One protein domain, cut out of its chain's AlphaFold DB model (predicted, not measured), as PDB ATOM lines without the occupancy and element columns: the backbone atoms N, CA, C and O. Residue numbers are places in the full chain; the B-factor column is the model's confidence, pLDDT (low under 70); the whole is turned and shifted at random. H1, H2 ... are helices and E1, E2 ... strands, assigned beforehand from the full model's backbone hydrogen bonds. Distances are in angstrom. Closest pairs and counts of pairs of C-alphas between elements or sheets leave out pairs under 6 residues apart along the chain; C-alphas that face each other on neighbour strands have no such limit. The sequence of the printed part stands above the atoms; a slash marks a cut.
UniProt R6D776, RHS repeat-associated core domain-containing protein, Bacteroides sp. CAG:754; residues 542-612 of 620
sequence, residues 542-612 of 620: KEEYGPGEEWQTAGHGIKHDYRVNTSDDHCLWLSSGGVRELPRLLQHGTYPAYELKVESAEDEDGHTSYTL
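What this domain is: This is residues 542 to 612 of the 620 residues of the protein "RHS repeat-associated core domain-containing protein" of Bacteroides sp. CAG:754 (UniProt R6D776). Picture a small antiparallel sheet, E1 E2 E5 E6, and a long two-stranded hairpin, E3 and E4, that reaches away from it like an arm; sheet and arm meet in a wide corner at the links E2 to E3 and E4 to E5. The short helix H1 lies past the sheet's other end. The 71 printed residues are mostly strand, in the order E1 H1 E2 E3 E4 E5 E6. The whole is extended, with a radius of gyration of the C-alphas of 17.8 A, and flat, spanning 56 by 30 by 13 A.

How they stand to each other: Start at E1, residues 542 to 545, an edge strand antiparallel to E2, residues 558 to 564; look for N 544 and O 558, 2.9 A apart. Between them H1, residues 549 to 553, is only just not on the sheet, with 4 pairs of C-alphas within 10 A; its O i to N i+4 pair is within hydrogen-bond range. Next, E3, residues 572 to 579, and E4, residues 582 to 590, form a hairpin at 154 degrees, with N 577 and O 584 at 2.9 A. E5, residues 597 to 602, is antiparallel to E2, with N 561 and O 600 at 2.9 A. E5 and E6, residues 608 to 611, form a hairpin, with N 609 and O 601 at 2.8 A. E3 is apart from E5.

Where its parts are: Find C-alpha 542 at (195.220, 291.421, 147.886), where E1 begins its 10.4 A. H1 measures 6.0 A, E2 19.9 A, E3 21.5 A, E4 23.5 A and E5 16.5 A. E6 runs 10.3 A to C-alpha 611 at (198.359, 278.891, 155.652).

The domain as a whole: The C-alphas of Glu 549 and Val 579, the two farthest apart, are 56.4 A apart. The printed part has no cut, no link is long, and no printed residue is under 70 in pLDDT.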
ATOM      1  N   LYS A 542     194.007 290.795 147.354       92.38
ATOM      2  CA  LYS A 542     195.220 291.421 147.886       92.38
ATOM      3  C   LYS A 542     194.938 292.160 149.190       92.38
ATOM      4  O   LYS A 542     195.722 292.070 150.128       92.38
ATOM      5  N   GLU A 543     193.840 292.909 149.238       92.75
ATOM      6  CA  GLU A 543     193.460 293.714 150.400       92.75
ATOM      7  C   GLU A 543     191.938 293.703 150.567       92.75
ATOM      8  O   GLU A 543     191.193 293.795 149.587       92.75
ATOM      9  N   GLU A 544     191.474 293.624 151.807       93.06
ATOM     10  CA  GLU A 544     190.063 293.742 152.168       93.06
ATOM     11  C   GLU A 544     189.904 294.796 153.249       93.06
ATOM     12  O   GLU A 544     190.639 294.819 154.232       93.06
ATOM     13  N   TYR A 545     188.915 295.660 153.079       92.19
ATOM     14  CA  TYR A 545     188.636 296.736 154.009       92.19
ATOM     15  C   TYR A 545     187.201 296.655 154.504       92.19
ATOM     16  O   TYR A 545     186.259 296.529 153.711       92.19
ATOM     17  N   GLY A 546     187.032 296.809 155.815       91.25
ATOM     18  CA  GLY A 546     185.733 297.066 156.419       91.25
ATOM     19  C   GLY A 546     185.131 298.427 156.013       91.25
ATOM     20  O   GLY A 546     185.800 299.266 155.394       91.25
ATOM     21  N   PRO A 547     183.852 298.666 156.353       92.50
ATOM     22  CA  PRO A 547     183.220 299.974 156.198       92.50
ATOM     23  C   PRO A 547     183.910 301.060 157.033       92.50
ATOM     24  O   PRO A 547     184.167 300.858 158.218       92.50
ATOM     25  N   GLY A 548     184.137 302.224 156.424       90.81
ATOM     26  CA  GLY A 548     184.629 303.434 157.082       90.81
ATOM     27  C   GLY A 548     185.705 304.172 156.278       90.81
ATOM     28  O   GLY A 548     186.675 303.558 155.833       90.81
ATOM     29  N   GLU A 549     185.575 305.494 156.098       89.06
ATOM     30  CA  GLU A 549     186.556 306.322 155.363       89.06
ATOM     31  C   GLU A 549     187.908 306.323 156.087       89.06
ATOM     32  O   GLU A 549     188.946 306.080 155.465       89.06
ATOM     33  N   GLU A 550     187.905 306.521 157.408       85.62
ATOM     34  CA  GLU A 550     189.123 306.433 158.226       85.62
ATOM     35  C   GLU A 550     189.718 305.022 158.190       85.62
ATOM     36  O   GLU A 550     190.928 304.879 158.037       85.62
ATOM     37  N   TRP A 551     188.878 303.982 158.242       82.38
ATOM     38  CA  TRP A 551     189.317 302.582 158.215       82.38
ATOM     39  C   TRP A 551     190.061 302.239 156.919       82.38
ATOM     40  O   TRP A 551     191.152 301.669 156.934       82.38
ATOM     41  N   GLN A 552     189.502 302.668 155.787       86.25
ATOM     42  CA  GLN A 552     190.078 302.448 154.461       86.25
ATOM     43  C   GLN A 552     191.327 303.295 154.206       86.25
ATOM     44  O   GLN A 552     192.285 302.818 153.604       86.25
ATOM     45  N   THR A 553     191.345 304.550 154.661       84.19
ATOM     46  CA  THR A 553     192.467 305.470 154.399       84.19
ATOM     47  C   THR A 553     193.651 305.275 155.343       84.19
ATOM     48  O   THR A 553     194.786 305.526 154.941       84.19
ATOM     49  N   ALA A 554     193.422 304.789 156.565       81.25
ATOM     50  CA  ALA A 554     194.477 304.478 157.529       81.25
ATOM     51  C   ALA A 554     195.212 303.156 157.231       81.25
ATOM     52  O   ALA A 554     196.227 302.867 157.859       81.25
ATOM     53  N   GLY A 555     194.738 302.368 156.257       72.62
ATOM     54  CA  GLY A 555     195.386 301.120 155.855       72.62
ATOM     55  C   GLY A 555     195.137 299.942 156.804       72.62
ATOM     56  O   GLY A 555     195.894 298.975 156.743       72.62
ATOM     57  N   HIS A 556     194.085 300.004 157.632       81.44
ATOM     58  CA  HIS A 556     193.638 298.933 158.541       81.44
ATOM     59  C   HIS A 556     192.876 297.812 157.812       81.44
ATOM     60  O   HIS A 556     191.908 297.265 158.324       81.44
ATOM     61  N   GLY A 557     193.280 297.502 156.582       86.88
ATOM     62  CA  GLY A 557     192.713 296.395 155.823       86.88
ATOM     63  C   GLY A 557     193.420 295.084 156.135       86.88
ATOM     64  O   GLY A 557     194.602 295.079 156.481       86.88
ATOM     65  N   ILE A 558     192.709 293.979 155.938       91.56
ATOM     66  CA  ILE A 558     193.309 292.649 155.907       91.56
ATOM     67  C   ILE A 558     194.135 292.560 154.629       91.56
ATOM     68  O   ILE A 558     193.602 292.767 153.536       91.56
ATOM     69  N   LYS A 559     195.431 292.272 154.747       93.38
ATOM     70  CA  LYS A 559     196.329 292.145 153.590       93.38
ATOM     71  C   LYS A 559     196.709 290.700 153.383       93.38
ATOM     72  O   LYS A 559     197.126 290.026 154.321       93.38
ATOM     73  N   HIS A 560     196.632 290.264 152.139       93.56
ATOM     74  CA  HIS A 560     196.980 288.916 151.738       93.56
ATOM     75  C   HIS A 560     198.229 288.941 150.859       93.56
ATOM     76  O   HIS A 560     198.371 289.794 149.979       93.56
ATOM     77  N   ASP A 561     199.129 287.990 151.086       92.44
ATOM     78  CA  ASP A 561     200.264 287.719 150.205       92.44
ATOM     79  C   ASP A 561     200.299 286.238 149.837       92.44
ATOM     80  O   ASP A 561     199.989 285.360 150.648       92.44
ATOM     81  N   TYR A 562     200.676 285.973 148.590       91.19
ATOM     82  CA  TYR A 562     200.683 284.637 148.011       91.19
ATOM     83  C   TYR A 562     202.053 284.359 147.429       91.19
ATOM     84  O   TYR A 562     202.493 284.990 146.465       91.19
ATOM     85  N   ARG A 563     202.717 283.351 147.980       90.50
ATOM     86  CA  ARG A 563     204.017 282.898 147.500       90.50
ATOM     87  C   ARG A 563     204.110 281.385 147.557       90.50
ATOM     88  O   ARG A 563     203.165 280.675 147.883       90.50
ATOM     89  N   VAL A 564     205.281 280.885 147.216       89.50
ATOM     90  CA  VAL A 564     205.660 279.492 147.434       89.50
ATOM     91  C   VAL A 564     206.656 279.417 148.584       89.50
ATOM     92  O   VAL A 564     207.332 280.406 148.896       89.50
ATOM     93  N   ASN A 565     206.725 278.267 149.249       91.56
ATOM     94  CA  ASN A 565     207.673 278.077 150.341       91.56
ATOM     95  C   ASN A 565     209.120 278.125 149.825       91.56
ATOM     96  O   ASN A 565     209.429 277.731 148.700       91.56
ATOM     97  N   THR A 566     210.019 278.591 150.672       90.00
ATOM     98  CA  THR A 566     211.461 278.674 150.446       90.00
ATOM     99  C   THR A 566     212.189 277.730 151.403       90.00
ATOM    100  O   THR A 566     211.577 277.120 152.282       90.00
ATOM    101  N   SER A 567     213.510 277.603 151.254       86.69
ATOM    102  CA  SER A 567     214.334 276.828 152.190       86.69
ATOM    103  C   SER A 567     214.279 277.355 153.627       86.69
ATOM    104  O   SER A 567     214.468 276.577 154.561       86.69
ATOM    105  N   ASP A 568     214.007 278.649 153.792       88.88
ATOM    106  CA  ASP A 568     214.088 279.351 155.074       88.88
ATOM    107  C   ASP A 568     212.796 279.205 155.897       88.88
ATOM    108  O   ASP A 568     212.796 279.436 157.102       88.88
ATOM    109  N   ASP A 569     211.700 278.758 155.271       85.00
ATOM    110  CA  ASP A 569     210.416 278.533 155.949       85.00
ATOM    111  C   ASP A 569     210.413 277.268 156.824       85.00
ATOM    112  O   ASP A 569     209.534 277.098 157.667       85.00
ATOM    113  N   HIS A 570     211.373 276.358 156.614       86.19
ATOM    114  CA  HIS A 570     211.531 275.111 157.373       86.19
ATOM    115  C   HIS A 570     210.224 274.308 157.562       86.19
ATOM    116  O   HIS A 570     210.008 273.688 158.606       86.19
ATOM    117  N   CYS A 571     209.348 274.296 156.548       85.88
ATOM    118  CA  CYS A 571     208.026 273.670 156.621       85.88
ATOM    119  C   CYS A 571     208.138 272.173 156.939       85.88
ATOM    120  O   CYS A 571     208.641 271.403 156.123       85.88
ATOM    121  N   LEU A 572     207.662 271.743 158.109       86.38
ATOM    122  CA  LEU A 572     207.759 270.346 158.534       86.38
ATOM    123  C   LEU A 572     206.742 269.465 157.804       86.38
ATOM    124  O   LEU A 572     205.559 269.786 157.721       86.38
ATOM    125  N   TRP A 573     207.194 268.298 157.356       85.12
ATOM    126  CA  TRP A 573     206.308 267.239 156.896       85.12
ATOM    127  C   TRP A 573     205.967 266.323 158.070       85.12
ATOM    128  O   TRP A 573     206.787 265.514 158.513       85.12
ATOM    129  N   LEU A 574     204.753 266.484 158.595       85.00
ATOM    130  CA  LEU A 574     204.250 265.743 159.747       85.00
ATOM    131  C   LEU A 574     203.140 264.780 159.321       85.00
ATOM    132  O   LEU A 574     202.301 265.107 158.485       85.00
ATOM    133  N   SER A 575     203.104 263.599 159.932       84.94
ATOM    134  CA  SER A 575     201.947 262.708 159.880       84.94
ATOM    135  C   SER A 575     201.590 262.222 161.278       84.94
ATOM    136  O   SER A 575     202.436 262.131 162.169       84.94
ATOM    137  N   SER A 576     200.334 261.846 161.479       85.44
ATOM    138  CA  SER A 576     199.944 261.083 162.662       85.44
ATOM    139  C   SER A 576     200.471 259.649 162.560       85.44
ATOM    140  O   SER A 576     200.356 259.019 161.508       85.44
ATOM    141  N   GLY A 577     201.020 259.119 163.648       82.50
ATOM    142  CA  GLY A 577     201.406 257.716 163.776       82.50
ATOM    143  C   GLY A 577     201.466 257.270 165.239       82.50
ATOM    144  O   GLY A 577     200.879 257.898 166.118       82.50
ATOM    145  N   GLY A 578     202.188 256.182 165.511       79.31
ATOM    146  CA  GLY A 578     202.238 255.566 166.841       79.31
ATOM    147  C   GLY A 578     201.104 254.568 167.087       79.31
ATOM    148  O   GLY A 578     200.338 254.234 166.185       79.31
ATOM    149  N   VAL A 579     201.038 254.053 168.313       77.06
ATOM    150  CA  VAL A 579     199.948 253.172 168.757       77.06
ATOM    151  C   VAL A 579     198.798 254.013 169.297       77.06
ATOM    152  O   VAL A 579     199.006 255.141 169.743       77.06
ATOM    153  N   ARG A 580     197.583 253.468 169.271       72.75
ATOM    154  CA  ARG A 580     196.353 254.168 169.665       72.75
ATOM    155  C   ARG A 580     196.431 254.768 171.075       72.75
ATOM    156  O   ARG A 580     195.897 255.846 171.323       72.75
ATOM    157  N   GLU A 581     197.111 254.082 171.984       84.75
ATOM    158  CA  GLU A 581     197.284 254.458 173.387       84.75
ATOM    159  C   GLU A 581     198.349 255.550 173.579       84.75
ATOM    160  O   GLU A 581     198.408 256.180 174.633       84.75
ATOM    161  N   LEU A 582     199.196 255.783 172.573       77.69
ATOM    162  CA  LEU A 582     200.288 256.751 172.621       77.69
ATOM    163  C   LEU A 582     200.533 257.332 171.216       77.69
ATOM    164  O   LEU A 582     201.557 257.020 170.592       77.69
ATOM    165  N   PRO A 583     199.584 258.139 170.693       83.75
ATOM    166  CA  PRO A 583     199.716 258.736 169.374       83.75
ATOM    167  C   PRO A 583     200.937 259.650 169.348       83.75
ATOM    168  O   PRO A 583     201.243 260.351 170.317       83.75
ATOM    169  N   ARG A 584     201.656 259.625 168.230       85.19
ATOM    170  CA  ARG A 584     202.855 260.429 168.011       85.19
ATOM    171  C   ARG A 584     202.715 261.200 166.714       85.19
ATOM    172  O   ARG A 584     202.291 260.651 165.700       85.19
ATOM    173  N   LEU A 585     203.134 262.457 166.747       86.12
ATOM    174  CA  LEU A 585     203.475 263.186 165.535       86.12
ATOM    175  C   LEU A 585     204.790 262.613 165.008       86.12
ATOM    176  O   LEU A 585     205.811 262.637 165.695       86.12
ATOM    177  N   LEU A 586     204.734 262.032 163.816       87.12
ATOM    178  CA  LEU A 586     205.900 261.555 163.093       87.12
ATOM    179  C   LEU A 586     206.350 262.662 162.148       87.12
ATOM    180  O   LEU A 586     205.589 263.085 161.282       87.12
ATOM    181  N   GLN A 587     207.582 263.126 162.324       88.19
ATOM    182  CA  GLN A 587     208.219 264.065 161.411       88.19
ATOM    183  C   GLN A 587     208.999 263.278 160.356       88.19
ATOM    184  O   GLN A 587     209.957 262.582 160.686       88.19
ATOM    185  N   HIS A 588     208.588 263.394 159.095       83.56
ATOM    186  CA  HIS A 588     209.221 262.728 157.947       83.56
ATOM    187  C   HIS A 588     210.327 263.568 157.308       83.56
ATOM    188  O   HIS A 588     211.077 263.077 156.469       83.56
ATOM    189  N   GLY A 589     210.441 264.831 157.716       85.75
ATOM    190  CA  GLY A 589     211.428 265.777 157.214       85.75
ATOM    191  C   GLY A 589     210.840 267.174 157.094       85.75
ATOM    192  O   GLY A 589     209.910 267.534 157.818       85.75
ATOM    193  N   THR A 590     211.395 267.949 156.171       87.94
ATOM    194  CA  THR A 590     210.915 269.270 155.754       87.94
ATOM    195  C   THR A 590     210.547 269.239 154.281       87.94
ATOM    196  O   THR A 590     211.255 268.602 153.500       87.94
ATOM    197  N   TYR A 591     209.497 269.956 153.891       85.75
ATOM    198  CA  TYR A 591     209.188 270.165 152.483       85.75
ATOM    199  C   TYR A 591     210.326 270.938 151.793       85.75
ATOM    200  O   TYR A 591     210.775 271.961 152.324       85.75
ATOM    201  N   PRO A 592     210.810 270.469 150.629       85.81
ATOM    202  CA  PRO A 592     211.683 271.241 149.753       85.81
ATOM    203  C   PRO A 592     211.064 272.586 149.353       85.81
ATOM    204  O   PRO A 592     209.845 272.762 149.374       85.81
ATOM    205  N   ALA A 593     211.913 273.542 148.973       87.50
ATOM    206  CA  ALA A 593     211.453 274.820 148.440       87.50
ATOM    207  C   ALA A 593     210.579 274.611 147.189       87.50
ATOM    208  O   ALA A 593     210.859 273.733 146.372       87.50
ATOM    209  N   TYR A 594     209.581 275.477 147.025       88.50
ATOM    210  CA  TYR A 594     208.661 275.538 145.887       88.50
ATOM    211  C   TYR A 594     207.625 274.404 145.783       88.50
ATOM    212  O   TYR A 594     206.978 274.278 144.744       88.50
ATOM    213  N   GLU A 595     207.432 273.600 146.833       87.06
ATOM    214  CA  GLU A 595     206.442 272.508 146.845       87.06
ATOM    215  C   GLU A 595     205.097 272.885 147.479       87.06
ATOM    216  O   GLU A 595     204.075 272.273 147.167       87.06
ATOM    217  N   LEU A 596     205.075 273.895 148.349       86.75
ATOM    218  CA  LEU A 596     203.877 274.367 149.033       86.75
ATOM    219  C   LEU A 596     203.542 275.787 148.597       86.75
ATOM    220  O   LEU A 596     204.420 276.648 148.492       86.75
ATOM    221  N   LYS A 597     202.248 276.043 148.401       87.88
ATOM    222  CA  LYS A 597     201.735 277.411 148.383       87.88
ATOM    223  C   LYS A 597     201.736 277.932 149.813       87.88
ATOM    224  O   LYS A 597     201.423 277.190 150.739       87.88
ATOM    225  N   VAL A 598     202.116 279.186 149.979       88.00
ATOM    226  CA  VAL A 598     202.070 279.908 151.244       88.00
ATOM    227  C   VAL A 598     201.133 281.079 151.023       88.00
ATOM    228  O   VAL A 598     201.389 281.925 150.166       88.00
ATOM    229  N   GLU A 599     200.065 281.110 151.798       91.81
ATOM    230  CA  GLU A 599     199.139 282.232 151.863       91.81
ATOM    231  C   GLU A 599     199.349 282.888 153.221       91.81
ATOM    232  O   GLU A 599     199.312 282.201 154.244       91.81
ATOM    233  N   SER A 600     199.618 284.188 153.257       90.50
ATOM    234  CA  SER A 600     199.691 284.924 154.518       90.50
ATOM    235  C   SER A 600     198.617 285.987 154.576       90.50
ATOM    236  O   SER A 600     198.483 286.739 153.617       90.50
ATOM    237  N   ALA A 601     197.923 286.077 155.707       92.31
ATOM    238  CA  ALA A 601     196.960 287.133 155.986       92.31
ATOM    239  C   ALA A 601     197.438 287.946 157.194       92.31
ATOM    240  O   ALA A 601     197.613 287.394 158.284       92.31
ATOM    241  N   GLU A 602     197.678 289.237 156.990       92.19
ATOM    242  CA  GLU A 602     197.877 290.237 158.042       92.19
ATOM    243  C   GLU A 602     196.508 290.811 158.411       92.19
ATOM    244  O   GLU A 602     195.823 291.353 157.544       92.19
ATOM    245  N   ASP A 603     196.096 290.648 159.669       89.44
ATOM    246  CA  ASP A 603     194.840 291.205 160.169       89.44
ATOM    247  C   ASP A 603     194.910 292.732 160.361       89.44
ATOM    248  O   ASP A 603     195.956 293.367 160.215       89.44
ATOM    249  N   GLU A 604     193.773 293.337 160.706       86.25
ATOM    250  CA  GLU A 604     193.623 294.792 160.855       86.25
ATOM    251  C   GLU A 604     194.479 295.384 162.005       86.25
ATOM    252  O   GLU A 604     194.746 296.592 162.028       86.25
ATOM    253  N   ASP A 605     194.945 294.528 162.926       86.25
ATOM    254  CA  ASP A 605     195.831 294.848 164.052       86.25
ATOM    255  C   ASP A 605     197.322 294.586 163.736       86.25
ATOM    256  O   ASP A 605     198.196 294.866 164.565       86.25
ATOM    257  N   GLY A 606     197.638 294.082 162.537       85.00
ATOM    258  CA  GLY A 606     198.996 293.785 162.082       85.00
ATOM    259  C   GLY A 606     199.521 292.404 162.488       85.00
ATOM    260  O   GLY A 606     200.732 292.172 162.425       85.00
ATOM    261  N   HIS A 607     198.665 291.477 162.925       88.56
ATOM    262  CA  HIS A 607     199.075 290.099 163.180       88.56
ATOM    263  C   HIS A 607     199.041 289.276 161.894       88.56
ATOM    264  O   HIS A 607     198.004 289.126 161.252       88.56
ATOM    265  N   THR A 608     200.180 288.681 161.547       90.00
ATOM    266  CA  THR A 608     200.297 287.808 160.378       90.00
ATOM    267  C   THR A 608     200.012 286.352 160.738       90.00
ATOM    268  O   THR A 608     200.633 285.781 161.639       90.00
ATOM    269  N   SER A 609     199.125 285.726 159.976       88.62
ATOM    270  CA  SER A 609     198.886 284.284 159.959       88.62
ATOM    271  C   SER A 609     199.368 283.688 158.636       88.62
ATOM    272  O   SER A 609     199.397 284.384 157.624       88.62
ATOM    273  N   TYR A 610     199.767 282.415 158.647       85.06
ATOM    274  CA  TYR A 610     200.232 281.697 157.459       85.06
ATOM    275  C   TYR A 610     199.450 280.397 157.292       85.06
ATOM    276  O   TYR A 610     199.320 279.623 158.242       85.06
ATOM    277  N   THR A 611     199.018 280.127 156.066       86.44
ATOM    278  CA  THR A 611     198.359 278.891 155.652       86.44
ATOM    279  C   THR A 611     199.189 278.237 154.552       86.44
ATOM    280  O   THR A 611     199.605 278.882 153.592       86.44
ATOM    281  N   LEU A 612     199.456 276.939 154.707       82.56
ATOM    282  CA  LEU A 612     200.261 276.132 153.788       82.56
ATOM    283  C   LEU A 612     199.397 274.995 153.219       82.56
ATOM    284  O   LEU A 612     199.498 273.863 153.700       82.56
TER     285      LEU A 612